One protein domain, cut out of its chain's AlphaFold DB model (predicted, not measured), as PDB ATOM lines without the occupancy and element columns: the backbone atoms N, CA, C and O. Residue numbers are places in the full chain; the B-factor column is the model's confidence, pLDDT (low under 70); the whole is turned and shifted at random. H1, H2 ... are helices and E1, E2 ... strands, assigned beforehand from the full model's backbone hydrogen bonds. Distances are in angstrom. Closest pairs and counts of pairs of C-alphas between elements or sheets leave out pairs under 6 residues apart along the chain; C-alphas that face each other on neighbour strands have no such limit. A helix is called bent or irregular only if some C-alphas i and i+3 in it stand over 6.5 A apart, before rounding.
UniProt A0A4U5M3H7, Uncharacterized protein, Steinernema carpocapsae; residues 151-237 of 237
ATOM      1  N   PRO A 151     119.884  98.832 128.716       69.44
ATOM      2  CA  PRO A 151     119.351  99.207 130.022       69.44
ATOM      3  C   PRO A 151     120.194  98.634 131.155       69.44
ATOM      4  O   PRO A 151     120.252  97.423 131.291       69.44
ATOM      5  N   GLU A 152     120.914  99.492 131.878       66.81
ATOM      6  CA  GLU A 152     121.810  99.185 133.010       66.81
ATOM      7  C   GLU A 152     122.459  97.792 133.011       66.81
ATOM      8  O   GLU A 152     122.366  97.027 133.973       66.81
ATOM      9  N   GLY A 153     123.123  97.443 131.904       71.81
ATOM     10  CA  GLY A 153     123.898  96.203 131.811       71.81
ATOM     11  C   GLY A 153     123.054  94.927 131.710       71.81
ATOM     12  O   GLY A 153     123.575  93.821 131.907       71.81
ATOM     13  N   LEU A 154     121.762  95.040 131.398       87.00
ATOM     14  CA  LEU A 154     120.953  93.904 130.970       87.00
ATOM     15  C   LEU A 154     121.472  93.386 129.633       87.00
ATOM     16  O   LEU A 154     121.695  94.147 128.705       87.00
ATOM     17  N   SER A 155     121.605  92.074 129.518       90.69
ATOM     18  CA  SER A 155     121.784  91.385 128.246       90.69
ATOM     19  C   SER A 155     120.493  91.405 127.419       90.69
ATOM     20  O   SER A 155     119.394  91.593 127.944       90.69
ATOM     21  N   LEU A 156     120.598  91.118 126.117       92.31
ATOM     22  CA  LEU A 156     119.427  90.942 125.245       92.31
ATOM     23  C   LEU A 156     118.456  89.866 125.757       92.31
ATOM     24  O   LEU A 156     117.247  90.043 125.640       92.31
ATOM     25  N   SER A 157     118.977  88.784 126.343       92.56
ATOM     26  CA  SER A 157     118.157  87.718 126.931       92.56
ATOM     27  C   SER A 157     117.376  88.220 128.145       92.56
ATOM     28  O   SER A 157     116.167  88.034 128.223       92.56
ATOM     29  N   GLU A 158     118.020  88.954 129.054       92.56
ATOM     30  CA  GLU A 158     117.329  89.564 130.200       92.56
ATOM     31  C   GLU A 158     116.269  90.576 129.753       92.56
ATOM     32  O   GLU A 158     115.152  90.595 130.275       92.56
ATOM     33  N   TYR A 159     116.603  91.388 128.751       92.88
ATOM     34  CA  TYR A 159     115.707  92.399 128.209       92.88
ATOM     35  C   TYR A 159     114.479  91.802 127.507       92.88
ATOM     36  O   TYR A 159     113.366  92.276 127.720       92.88
ATOM     37  N   LEU A 160     114.645  90.772 126.672       93.75
ATOM     38  CA  LEU A 160     113.523  90.187 125.935       93.75
ATOM     39  C   LEU A 160     112.792  89.105 126.738       93.75
ATOM     40  O   LEU A 160     111.567  89.052 126.677       93.75
ATOM     41  N   ASN A 161     113.484  88.276 127.514       92.06
ATOM     42  CA  ASN A 161     112.866  87.128 128.184       92.06
ATOM     43  C   ASN A 161     112.430  87.503 129.595       92.06
ATOM     44  O   ASN A 161     111.251  87.376 129.935       92.06
ATOM     45  N   THR A 162     113.354  88.005 130.418       91.50
ATOM     46  CA  THR A 162     113.086  88.246 131.844       91.50
ATOM     47  C   THR A 162     112.127  89.414 132.049       91.50
ATOM     48  O   THR A 162     111.106  89.247 132.719       91.50
ATOM     49  N   VAL A 163     112.389  90.573 131.433       91.25
ATOM     50  CA  VAL A 163     111.497  91.747 131.540       91.25
ATOM     51  C   VAL A 163     110.104  91.419 131.010       91.25
ATOM     52  O   VAL A 163     109.110  91.699 131.682       91.25
ATOM     53  N   THR A 164     110.013  90.777 129.840       91.44
ATOM     54  CA  THR A 164     108.721  90.372 129.270       91.44
ATOM     55  C   THR A 164     107.989  89.420 130.203       91.44
ATOM     56  O   THR A 164     106.814  89.651 130.464       91.44
ATOM     57  N   THR A 165     108.665  88.416 130.767       91.19
ATOM     58  CA  THR A 165     108.062  87.447 131.700       91.19
ATOM     59  C   THR A 165     107.525  88.120 132.961       91.19
ATOM     60  O   THR A 165     106.408  87.824 133.388       91.19
ATOM     61  N   ILE A 166     108.282  89.052 133.551       92.50
ATOM     62  CA  ILE A 166     107.835  89.824 134.721       92.50
ATOM     63  C   ILE A 166     106.584  90.632 134.363       92.50
ATOM     64  O   ILE A 166     105.558  90.528 135.039       92.50
ATOM     65  N   LEU A 167     106.636  91.389 133.263       93.38
ATOM     66  CA  LEU A 167     105.521  92.224 132.823       93.38
ATOM     67  C   LEU A 167     104.306  91.391 132.405       93.38
ATOM     68  O   LEU A 167     103.182  91.853 132.583       93.38
ATOM     69  N   TRP A 168     104.496  90.169 131.901       91.06
ATOM     70  CA  TRP A 168     103.413  89.280 131.469       91.06
ATOM     71  C   TRP A 168     102.479  88.874 132.605       91.06
ATOM     72  O   TRP A 168     101.279  88.716 132.383       91.06
ATOM     73  N   LYS A 169     103.012  88.782 133.829       92.56
ATOM     74  CA  LYS A 169     102.239  88.494 135.048       92.56
ATOM     75  C   LYS A 169     101.266  89.618 135.412       92.56
ATOM     76  O   LYS A 169     100.398  89.429 136.261       92.56
ATOM     77  N   ARG A 170     101.408  90.802 134.807       94.56
ATOM     78  CA  ARG A 170     100.532  91.947 135.059       94.56
ATOM     79  C   ARG A 170      99.307  91.905 134.139       94.56
ATOM     80  O   ARG A 170      99.439  91.596 132.950       94.56
ATOM     81  N   PRO A 171      98.114  92.260 134.650       93.31
ATOM     82  CA  PRO A 171      96.904  92.264 133.840       93.31
ATOM     83  C   PRO A 171      97.036  93.262 132.676       93.31
ATOM     84  O   PRO A 171      97.480  94.400 132.881       93.31
ATOM     85  N   PRO A 172      96.662  92.875 131.443       94.88
ATOM     86  CA  PRO A 172      96.764  93.756 130.289       94.88
ATOM     87  C   PRO A 172      95.736  94.887 130.370       94.88
ATOM     88  O   PRO A 172      94.545  94.652 130.559       94.88
ATOM     89  N   LYS A 173      96.180  96.123 130.131       94.94
ATOM     90  CA  LYS A 173      95.302  97.288 129.959       94.94
ATOM     91  C   LYS A 173      95.204  97.641 128.474       94.94
ATOM     92  O   LYS A 173      96.248  97.810 127.839       94.94
ATOM     93  N   PRO A 174      94.005  97.751 127.879       93.38
ATOM     94  CA  PRO A 174      93.886  98.142 126.480       93.38
ATOM     95  C   PRO A 174      94.407  99.570 126.285       93.38
ATOM     96  O   PRO A 174      94.149 100.454 127.101       93.38
ATOM     97  N   LEU A 175      95.128  99.802 125.191       88.94
ATOM     98  CA  LEU A 175      95.455 101.150 124.741       88.94
ATOM     99  C   LEU A 175      94.334 101.670 123.842       88.94
ATOM    100  O   LEU A 175      93.781 100.928 123.024       88.94
ATOM    101  N   ARG A 176      94.014 102.959 123.989       84.19
ATOM    102  CA  ARG A 176      93.069 103.642 123.104       84.19
ATOM    103  C   ARG A 176      93.626 103.611 121.681       84.19
ATOM    104  O   ARG A 176      94.774 103.995 121.459       84.19
ATOM    105  N   ARG A 177      92.816 103.136 120.733       80.94
ATOM    106  CA  ARG A 177      93.153 103.197 119.306       80.94
ATOM    107  C   ARG A 177      93.214 104.654 118.874       80.94
ATOM    108  O   ARG A 177      92.346 105.436 119.265       80.94
ATOM    109  N   ARG A 178      94.207 104.994 118.057       72.62
ATOM    110  CA  ARG A 178      94.271 106.317 117.423       72.62
ATOM    111  C   ARG A 178      93.424 106.357 116.158       72.62
ATOM    112  O   ARG A 178      92.776 107.360 115.895       72.62
ATOM    113  N   TYR A 179      93.379 105.237 115.435       74.75
ATOM    114  CA  TYR A 179      92.657 105.108 114.173       74.75
ATOM    115  C   TYR A 179      91.774 103.853 114.153       74.75
ATOM    116  O   TYR A 179      92.136 102.844 114.769       74.75
ATOM    117  N   PRO A 180      90.651 103.861 113.408       76.38
ATOM    118  CA  PRO A 180      89.764 102.700 113.296       76.38
ATOM    119  C   PRO A 180      90.463 101.424 112.800       76.38
ATOM    120  O   PRO A 180      90.193 100.342 113.317       76.38
ATOM    121  N   ALA A 181      91.401 101.565 111.857       78.19
ATOM    122  CA  ALA A 181      92.146 100.459 111.249       78.19
ATOM    123  C   ALA A 181      93.314  99.925 112.109       78.19
ATOM    124  O   ALA A 181      93.963  98.947 111.740       78.19
ATOM    125  N   GLU A 182      93.621 100.551 113.250       76.00
ATOM    126  CA  GLU A 182      94.740 100.133 114.095       76.00
ATOM    127  C   GLU A 182      94.403  98.856 114.885       76.00
ATOM    128  O   GLU A 182      93.352  98.743 115.527       76.00
ATOM    129  N   HIS A 183      95.333  97.894 114.912       82.75
ATOM    130  CA  HIS A 183      95.209  96.727 115.787       82.75
ATOM    131  C   HIS A 183      95.011  97.152 117.248       82.75
ATOM    132  O   HIS A 183      95.658  98.077 117.740       82.75
ATOM    133  N   LYS A 184      94.154  96.429 117.981       89.00
ATOM    134  CA  LYS A 184      94.013  96.639 119.428       89.00
ATOM    135  C   LYS A 184      95.338  96.295 120.111       89.00
ATOM    136  O   LYS A 184      95.820  95.167 119.996       89.00
ATOM    137  N   LYS A 185      95.906  97.275 120.810       91.81
ATOM    138  CA  LYS A 185      97.139  97.135 121.585       91.81
ATOM    139  C   LYS A 185      96.822  97.002 123.070       91.81
ATOM    140  O   LYS A 185      95.818  97.530 123.552       91.81
ATOM    141  N   PHE A 186      97.705  96.332 123.791       93.75
ATOM    142  CA  PHE A 186      97.622  96.106 125.225       93.75
ATOM    143  C   PHE A 186      98.925  96.544 125.873       93.75
ATOM    144  O   PHE A 186     100.001  96.290 125.340       93.75
ATOM    145  N   ARG A 187      98.823  97.200 127.024       95.06
ATOM    146  CA  ARG A 187      99.950  97.644 127.834       95.06
ATOM    147  C   ARG A 187      99.961  96.884 129.153       95.06
ATOM    148  O   ARG A 187      98.938  96.812 129.832       95.06
ATOM    149  N   ARG A 188     101.133  96.389 129.532       95.44
ATOM    150  CA  ARG A 188     101.447  95.872 130.868       95.44
ATOM    151  C   ARG A 188     102.554  96.733 131.458       95.44
ATOM    152  O   ARG A 188     103.468  97.111 130.727       95.44
ATOM    153  N   THR A 189     102.443  97.096 132.728       94.38
ATOM    154  CA  THR A 189     103.383  98.019 133.376       94.38
ATOM    155  C   THR A 189     103.769  97.528 134.753       94.38
ATOM    156  O   THR A 189     102.906  96.997 135.452       94.38
ATOM    157  N   ASP A 190     105.017  97.756 135.148       93.06
ATOM    158  CA  ASP A 190     105.497  97.413 136.484       93.06
ATOM    159  C   ASP A 190     106.717  98.243 136.893       93.06
ATOM    160  O   ASP A 190     107.503  98.660 136.040       93.06
ATOM    161  N   ASN A 191     106.883  98.443 138.200       90.75
ATOM    162  CA  ASN A 191     108.124  98.957 138.773       90.75
ATOM    163  C   ASN A 191     109.005  97.753 139.110       90.75
ATOM    164  O   ASN A 191     108.725  97.009 140.049       90.75
ATOM    165  N   ILE A 192     110.050  97.536 138.315       88.62
ATOM    166  CA  ILE A 192     110.929  96.374 138.463       88.62
ATOM    167  C   ILE A 192     112.153  96.811 139.260       88.62
ATOM    168  O   ILE A 192     112.972  97.556 138.742       88.62
ATOM    169  N   ALA A 193     112.273  96.360 140.511       86.25
ATOM    170  CA  ALA A 193     113.391  96.732 141.384       86.25
ATOM    171  C   ALA A 193     114.707  96.015 141.024       86.25
ATOM    172  O   ALA A 193     115.791  96.558 141.230       86.25
ATOM    173  N   SER A 194     114.620  94.798 140.480       87.06
ATOM    174  CA  SER A 194     115.781  94.002 140.076       87.06
ATOM    175  C   SER A 194     115.446  93.041 138.941       87.06
ATOM    176  O   SER A 194     114.348  92.480 138.914       87.06
ATOM    177  N   ILE A 195     116.412  92.779 138.062       88.12
ATOM    178  CA  ILE A 195     116.318  91.787 136.982       88.12
ATOM    179  C   ILE A 195     117.533  90.867 137.102       88.12
ATOM    180  O   ILE A 195     118.660  91.334 136.996       88.12
ATOM    181  N   ASN A 196     117.312  89.575 137.370       86.69
ATOM    182  CA  ASN A 196     118.380  88.585 137.597       86.69
ATOM    183  C   ASN A 196     119.467  89.062 138.587       86.69
ATOM    184  O   ASN A 196     120.660  88.931 138.335       86.69
ATOM    185  N   GLY A 197     119.056  89.666 139.706       82.94
ATOM    186  CA  GLY A 197     119.976  90.183 140.728       82.94
ATOM    187  C   GLY A 197     120.622  91.536 140.402       82.94
ATOM    188  O   GLY A 197     121.273  92.111 141.269       82.94
ATOM    189  N   LYS A 198     120.409  92.091 139.202       85.88
ATOM    190  CA  LYS A 198     120.852  93.445 138.838       85.88
ATOM    191  C   LYS A 198     119.814  94.462 139.285       85.88
ATOM    192  O   LYS A 198     118.695  94.475 138.761       85.88
ATOM    193  N   THR A 199     120.176  95.304 140.246       86.56
ATOM    194  CA  THR A 199     119.345  96.429 140.687       86.56
ATOM    195  C   THR A 199     119.009  97.325 139.499       86.56
ATOM    196  O   THR A 199     119.857  97.574 138.649       86.56
ATOM    197  N   GLN A 200     117.760  97.768 139.426       84.94
ATOM    198  CA  GLN A 200     117.295  98.770 138.469       84.94
ATOM    199  C   GLN A 200     117.015 100.078 139.219       84.94
ATOM    200  O   GLN A 200     116.814 100.040 140.440       84.94
ATOM    201  N   PRO A 201     116.953 101.241 138.551       80.94
ATOM    202  CA  PRO A 201     116.781 102.494 139.254       80.94
ATOM    203  C   PRO A 201     115.463 102.541 139.976       80.94
ATOM    204  O   PRO A 201     114.414 102.101 139.486       80.94
ATOM    205  N   LYS A 202     115.534 103.155 141.151       73.50
ATOM    206  CA  LYS A 202     114.348 103.511 141.905       73.50
ATOM    207  C   LYS A 202     113.476 104.389 141.011       73.50
ATOM    208  O   LYS A 202     113.964 105.316 140.373       73.50
ATOM    209  N   ASN A 203     112.186 104.076 140.983       75.81
ATOM    210  CA  ASN A 203     111.171 104.801 140.224       75.81
ATOM    211  C   ASN A 203     111.242 104.640 138.691       75.81
ATOM    212  O   ASN A 203     110.721 105.484 137.968       75.81
ATOM    213  N   ARG A 204     111.831 103.557 138.169       82.44
ATOM    214  CA  ARG A 204     111.734 103.215 136.741       82.44
ATOM    215  C   ARG A 204     110.479 102.384 136.449       82.44
ATOM    216  O   ARG A 204     110.397 101.212 136.827       82.44
ATOM    217  N   LEU A 205     109.525 102.969 135.721       88.88
ATOM    218  CA  LEU A 205     108.295 102.285 135.315       88.88
ATOM    219  C   LEU A 205     108.473 101.618 133.950       88.88
ATOM    220  O   LEU A 205     108.440 102.282 132.910       88.88
ATOM    221  N   TRP A 206     108.581 100.293 133.949       91.69
ATOM    222  CA  TRP A 206     108.653  99.486 132.735       91.69
ATOM    223  C   TRP A 206     107.279  99.304 132.098       91.69
ATOM    224  O   TRP A 206     106.253  99.208 132.776       91.69
ATOM    225  N   ARG A 207     107.255  99.252 130.766       93.19
ATOM    226  CA  ARG A 207     106.054  99.145 129.938       93.19
ATOM    227  C   ARG A 207     106.306  98.168 128.788       93.19
ATOM    228  O   ARG A 207     107.191  98.376 127.964       93.19
ATOM    229  N   LEU A 208     105.471  97.138 128.699       93.94
ATOM    230  CA  LEU A 208     105.393  96.209 127.573       93.94
ATOM    231  C   LEU A 208     104.109  96.493 126.799       93.94
ATOM    232  O   LEU A 208     103.013  96.423 127.362       93.94
ATOM    233  N   ILE A 209     104.239  96.793 125.510       92.94
ATOM    234  CA  ILE A 209     103.116  97.004 124.598       92.94
ATOM    235  C   ILE A 209     103.056  95.833 123.623       92.94
ATOM    236  O   ILE A 209     103.986  95.639 122.842       92.94
ATOM    237  N   THR A 210     101.947  95.095 123.620       94.00
ATOM    238  CA  THR A 210     101.689  94.013 122.659       94.00
ATOM    239  C   THR A 210     100.454  94.274 121.812       94.00
ATOM    240  O   THR A 210      99.606  95.106 122.141       94.00
ATOM    241  N   LYS A 211     100.344  93.555 120.699       92.19
ATOM    242  CA  LYS A 211      99.114  93.418 119.916       92.19
ATOM    243  C   LYS A 211      98.907  91.946 119.580       92.19
ATOM    244  O   LYS A 211      99.880  91.215 119.410       92.19
ATOM    245  N   LYS A 212      97.653  91.540 119.405       88.94
ATOM    246  CA  LYS A 212      97.336  90.210 118.880       88.94
ATOM    247  C   LYS A 212      97.453  90.208 117.359       88.94
ATOM    248  O   LYS A 212      96.885  91.082 116.700       88.94
ATOM    249  N   ILE A 213      98.172  89.232 116.821       85.19
ATOM    250  CA  ILE A 213      98.240  88.940 115.385       85.19
ATOM    251  C   ILE A 213      97.793  87.500 115.137       85.19
ATOM    252  O   ILE A 213      97.827  86.681 116.055       85.19
ATOM    253  N   HIS A 214      97.362  87.194 113.916       81.19
ATOM    254  CA  HIS A 214      97.046  85.817 113.542       81.19
ATOM    255  C   HIS A 214      98.300  84.942 113.626       81.19
ATOM    256  O   HIS A 214      99.365  85.325 113.137       81.19
ATOM    257  N   GLY A 215      98.167  83.794 114.286       74.25
ATOM    258  CA  GLY A 215      99.203  82.775 114.352       74.25
ATOM    259  C   GLY A 215      99.318  81.991 113.044       74.25
ATOM    260  O   GLY A 215      98.526  82.166 112.117       74.25
ATOM    261  N   LYS A 216     100.314  81.099 112.976       71.06
ATOM    262  CA  LYS A 216     100.511  80.194 111.827       71.06
ATOM    263  C   LYS A 216      99.362  79.192 111.673       71.06
ATOM    264  O   LYS A 216      99.074  78.754 110.565       71.06
ATOM    265  N   THR A 217      98.700  78.854 112.776       77.50
ATOM    266  CA  THR A 217      97.548  77.953 112.796       77.50
ATOM    267  C   THR A 217      96.264  78.760 112.650       77.50
ATOM    268  O   THR A 217      96.058  79.768 113.329       77.50
ATOM    269  N   ARG A 218      95.370  78.324 111.757       74.25
ATOM    270  CA  ARG A 218      94.092  79.003 111.524       74.25
ATOM    271  C   ARG A 218      93.308  79.111 112.836       74.25
ATOM    272  O   ARG A 218      93.079  78.115 113.509       74.25
ATOM    273  N   GLY A 219      92.895  80.329 113.183       74.56
ATOM    274  CA  GLY A 219      92.132  80.611 114.404       74.56
ATOM    275  C   GLY A 219      92.973  80.851 115.660       74.56
ATOM    276  O   GLY A 219      92.412  81.284 116.664       74.56
ATOM    277  N   THR A 220      94.297  80.657 115.621       78.31
ATOM    278  CA  THR A 220      95.164  81.021 116.751       78.31
ATOM    279  C   THR A 220      95.614  82.476 116.652       78.31
ATOM    280  O   THR A 220      95.734  83.055 115.567       78.31
ATOM    281  N   PHE A 221      95.849  83.089 117.811       82.69
ATOM    282  CA  PHE A 221      96.428  84.422 117.918       82.69
ATOM    283  C   PHE A 221      97.704  84.342 118.735       82.69
ATOM    284  O   PHE A 221      97.724  83.688 119.774       82.69
ATOM    285  N   VAL A 222      98.732  85.056 118.291       85.12
ATOM    286  CA  VAL A 222      99.975  85.228 119.042       85.12
ATOM    287  C   VAL A 222     100.142  86.692 119.422       85.12
ATOM    288  O   VAL A 222      99.752  87.604 118.682       85.12
ATOM    289  N   ASP A 223     100.694  86.926 120.606       89.31
ATOM    290  CA  ASP A 223     101.036  88.265 121.058       89.31
ATOM    291  C   ASP A 223     102.367  88.699 120.434       89.31
ATOM    292  O   ASP A 223     103.420  88.114 120.672       89.31
ATOM    293  N   GLN A 224     102.318  89.767 119.640       93.19
ATOM    294  CA  GLN A 224     103.502  90.421 119.098       93.19
ATOM    295  C   GLN A 224     103.851  91.637 119.951       93.19
ATOM    296  O   GLN A 224     103.017  92.526 120.165       93.19
ATOM    297  N   ILE A 225     105.104  91.710 120.382       94.19
ATOM    298  CA  ILE A 225     105.678  92.878 121.039       94.19
ATOM    299  C   ILE A 225     105.771  94.013 120.019       94.19
ATOM    300  O   ILE A 225     106.386  93.895 118.959       94.19
ATOM    301  N   CYS A 226     105.125  95.125 120.352       90.56
ATOM    302  CA  CYS A 226     105.240  96.387 119.631       90.56
ATOM    303  C   CYS A 226     106.326  97.273 120.237       90.56
ATOM    304  O   CYS A 226     106.955  98.033 119.514       90.56
ATOM    305  N   SER A 227     106.483  97.228 121.563       90.12
ATOM    306  CA  SER A 227     107.484  98.008 122.281       90.12
ATOM    307  C   SER A 227     107.738  97.418 123.662       90.12
ATOM    308  O   SER A 227     106.802  96.982 124.335       90.12
ATOM    309  N   ILE A 228     108.993  97.477 124.087       90.38
ATOM    310  CA  ILE A 228     109.384  97.481 125.494       90.38
ATOM    311  C   ILE A 228     110.051  98.837 125.724       90.38
ATOM    312  O   ILE A 228     110.894  99.260 124.922       90.38
ATOM    313  N   CYS A 229     109.630  99.547 126.763       87.25
ATOM    314  CA  CYS A 229     110.210 100.823 127.163       87.25
ATOM    315  C   CYS A 229     110.060 101.057 128.661       87.25
ATOM    316  O   CYS A 229     109.295 100.370 129.334       87.25
ATOM    317  N   PHE A 230     110.777 102.046 129.174       84.38
ATOM    318  CA  PHE A 230     110.568 102.562 130.515       84.38
ATOM    319  C   PHE A 230     110.640 104.084 130.513       84.38
ATOM    320  O   PHE A 230     111.154 104.693 129.577       84.38
ATOM    321  N   CYS A 231     110.088 104.679 131.561       76.38
ATOM    322  CA  CYS A 231     110.294 106.077 131.903       76.38
ATOM    323  C   CYS A 231     110.765 106.134 133.352       76.38
ATOM    324  O   CYS A 231     110.205 105.446 134.214       76.38
ATOM    325  N   ASP A 232     111.775 106.950 133.614       70.56
ATOM    326  CA  ASP A 232     112.139 107.285 134.982       70.56
ATOM    327  C   ASP A 232     111.071 108.265 135.491       70.56
ATOM    328  O   ASP A 232     110.839 109.307 134.882       70.56
ATOM    329  N   LEU A 233     110.358 107.919 136.569       56.06
ATOM    330  CA  LEU A 233     109.250 108.723 137.117       56.06
ATOM    331  C   LEU A 233     109.719 110.074 137.695       56.06
ATOM    332  O   LEU A 233     108.901 110.836 138.191       56.06
ATOM    333  N   SER A 234     111.019 110.386 137.639       46.75
ATOM    334  CA  SER A 234     111.525 111.750 137.828       46.75
ATOM    335  C   SER A 234     111.085 112.701 136.706       46.75
ATOM    336  O   SER A 234     111.156 113.916 136.877       46.75
ATOM    337  N   TRP A 235     110.592 112.162 135.588       36.38
ATOM    338  CA  TRP A 235     109.839 112.892 134.575       36.38
ATOM    339  C   TRP A 235     108.374 112.961 135.007       36.38
ATOM    340  O   TRP A 235     107.557 112.114 134.644       36.38
ATOM    341  N   ASN A 236     108.068 113.952 135.842       27.95
ATOM    342  CA  ASN A 236     106.695 114.356 136.111       27.95
ATOM    343  C   ASN A 236     106.098 114.951 134.825       27.95
ATOM    344  O   ASN A 236     106.456 116.064 134.442       27.95
ATOM    345  N   GLU A 237     105.193 114.212 134.187       31.92
ATOM    346  CA  GLU A 237     104.055 114.780 133.451       31.92
ATOM    347  C   GLU A 237     102.769 114.427 134.198       31.92
ATOM    348  O   GLU A 237     102.566 113.220 134.485       31.92
TER     349      GLU A 237
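Overview. This is residues 151 to 237 of the 237 residues of an uncharacterized protein of Steinernema carpocapsae (UniProt A0A4U5M3H7). A long, twisted sheet of three antiparallel strands, E1, E2 and E3, makes a ribbon, and the single helix H1 packs across one face of it. The E2 and E3 hairpin makes most of the length, and a long loop, residues 169 to 184, leads from H1 to the edge strand E1 and pairs briefly beside it with residues 173 to 174. The printed part has 87 residues, with one named helix and three named strands in the order H1 E1 E2 E3; the sheet runs E1 E2 E3. The class is mixed, helices and strands, though under half of the residues are in named elements. The whole is only just loose, close to compact, with a radius of gyration of the C-alphas of 14.6 A and spans of 42 by 31 by 19 A.

Along the chain. E2 is residues 204 to 214, 32.5 A from first to last C-alpha. E3 is residues 221 to 232, 32.6 A, and ends with C-alpha 232 at (112.139, 107.285, 134.982). E1 is residues 185 to 191, 20.5 A, with C-alpha 185 at (97.139, 97.135, 121.585). H1 is residues 156 to 168, 17.3 A, and begins with C-alpha 156 at (119.427, 90.942, 125.245). H1 is neither bent nor irregular, but only just: C-alphas 160 and 163 are 6.2 A apart.

Arrangement. The sheet is a meander, each strand the antiparallel neighbour of the one before, with E2 as the inner strand and E1 and E3 as edge strands. E2 and E3 are a hairpin, their directions at 162 degrees; N 207 and O 229 are 2.7 A apart and N 224 and O 211 2.8 A, both within hydrogen-bond range. E1 and E2 are a hairpin too, at 155 degrees, with N 186 and O 210 within hydrogen-bond range at 2.8 A. H1 is on the sheet at a height of 8.1 A, giving two layers, a helix on one face of a sheet. It lies over E2, where 4 of its 13 C-alphas fall, and only just not over E3, where 2 fall. It runs across the strands, at 84 degrees to E2 on the local plane. The closest C-alphas of H1 and E1 are those of Leu 167 and Arg 188, 5.8 A; of H1 and E2, those of Leu 167 and Leu 208, 6.6 A. H1 and E3 are near each other, with 7 pairs of C-alphas within 10 A. In H1, 7 of 9 O i to N i+4 pairs are within hydrogen-bond range.

Size, cuts and confidence. The two C-alphas farthest apart are those of Arg 218 and Ser 234, 45.5 A. The printed part has no cut and ends at residue 237, the chain's last. The links H1 to E1, 16 residues, and E1 to E2, 12 residues, are long; E2 to E3, 6 residues, is short. Residues 194 to 195 pair antiparallel with residues 198 to 199 in the link from E1 to E2. The mean pLDDT of the printed part is 83.7, and residues 151 to 152 and 233 to 237 are under 70.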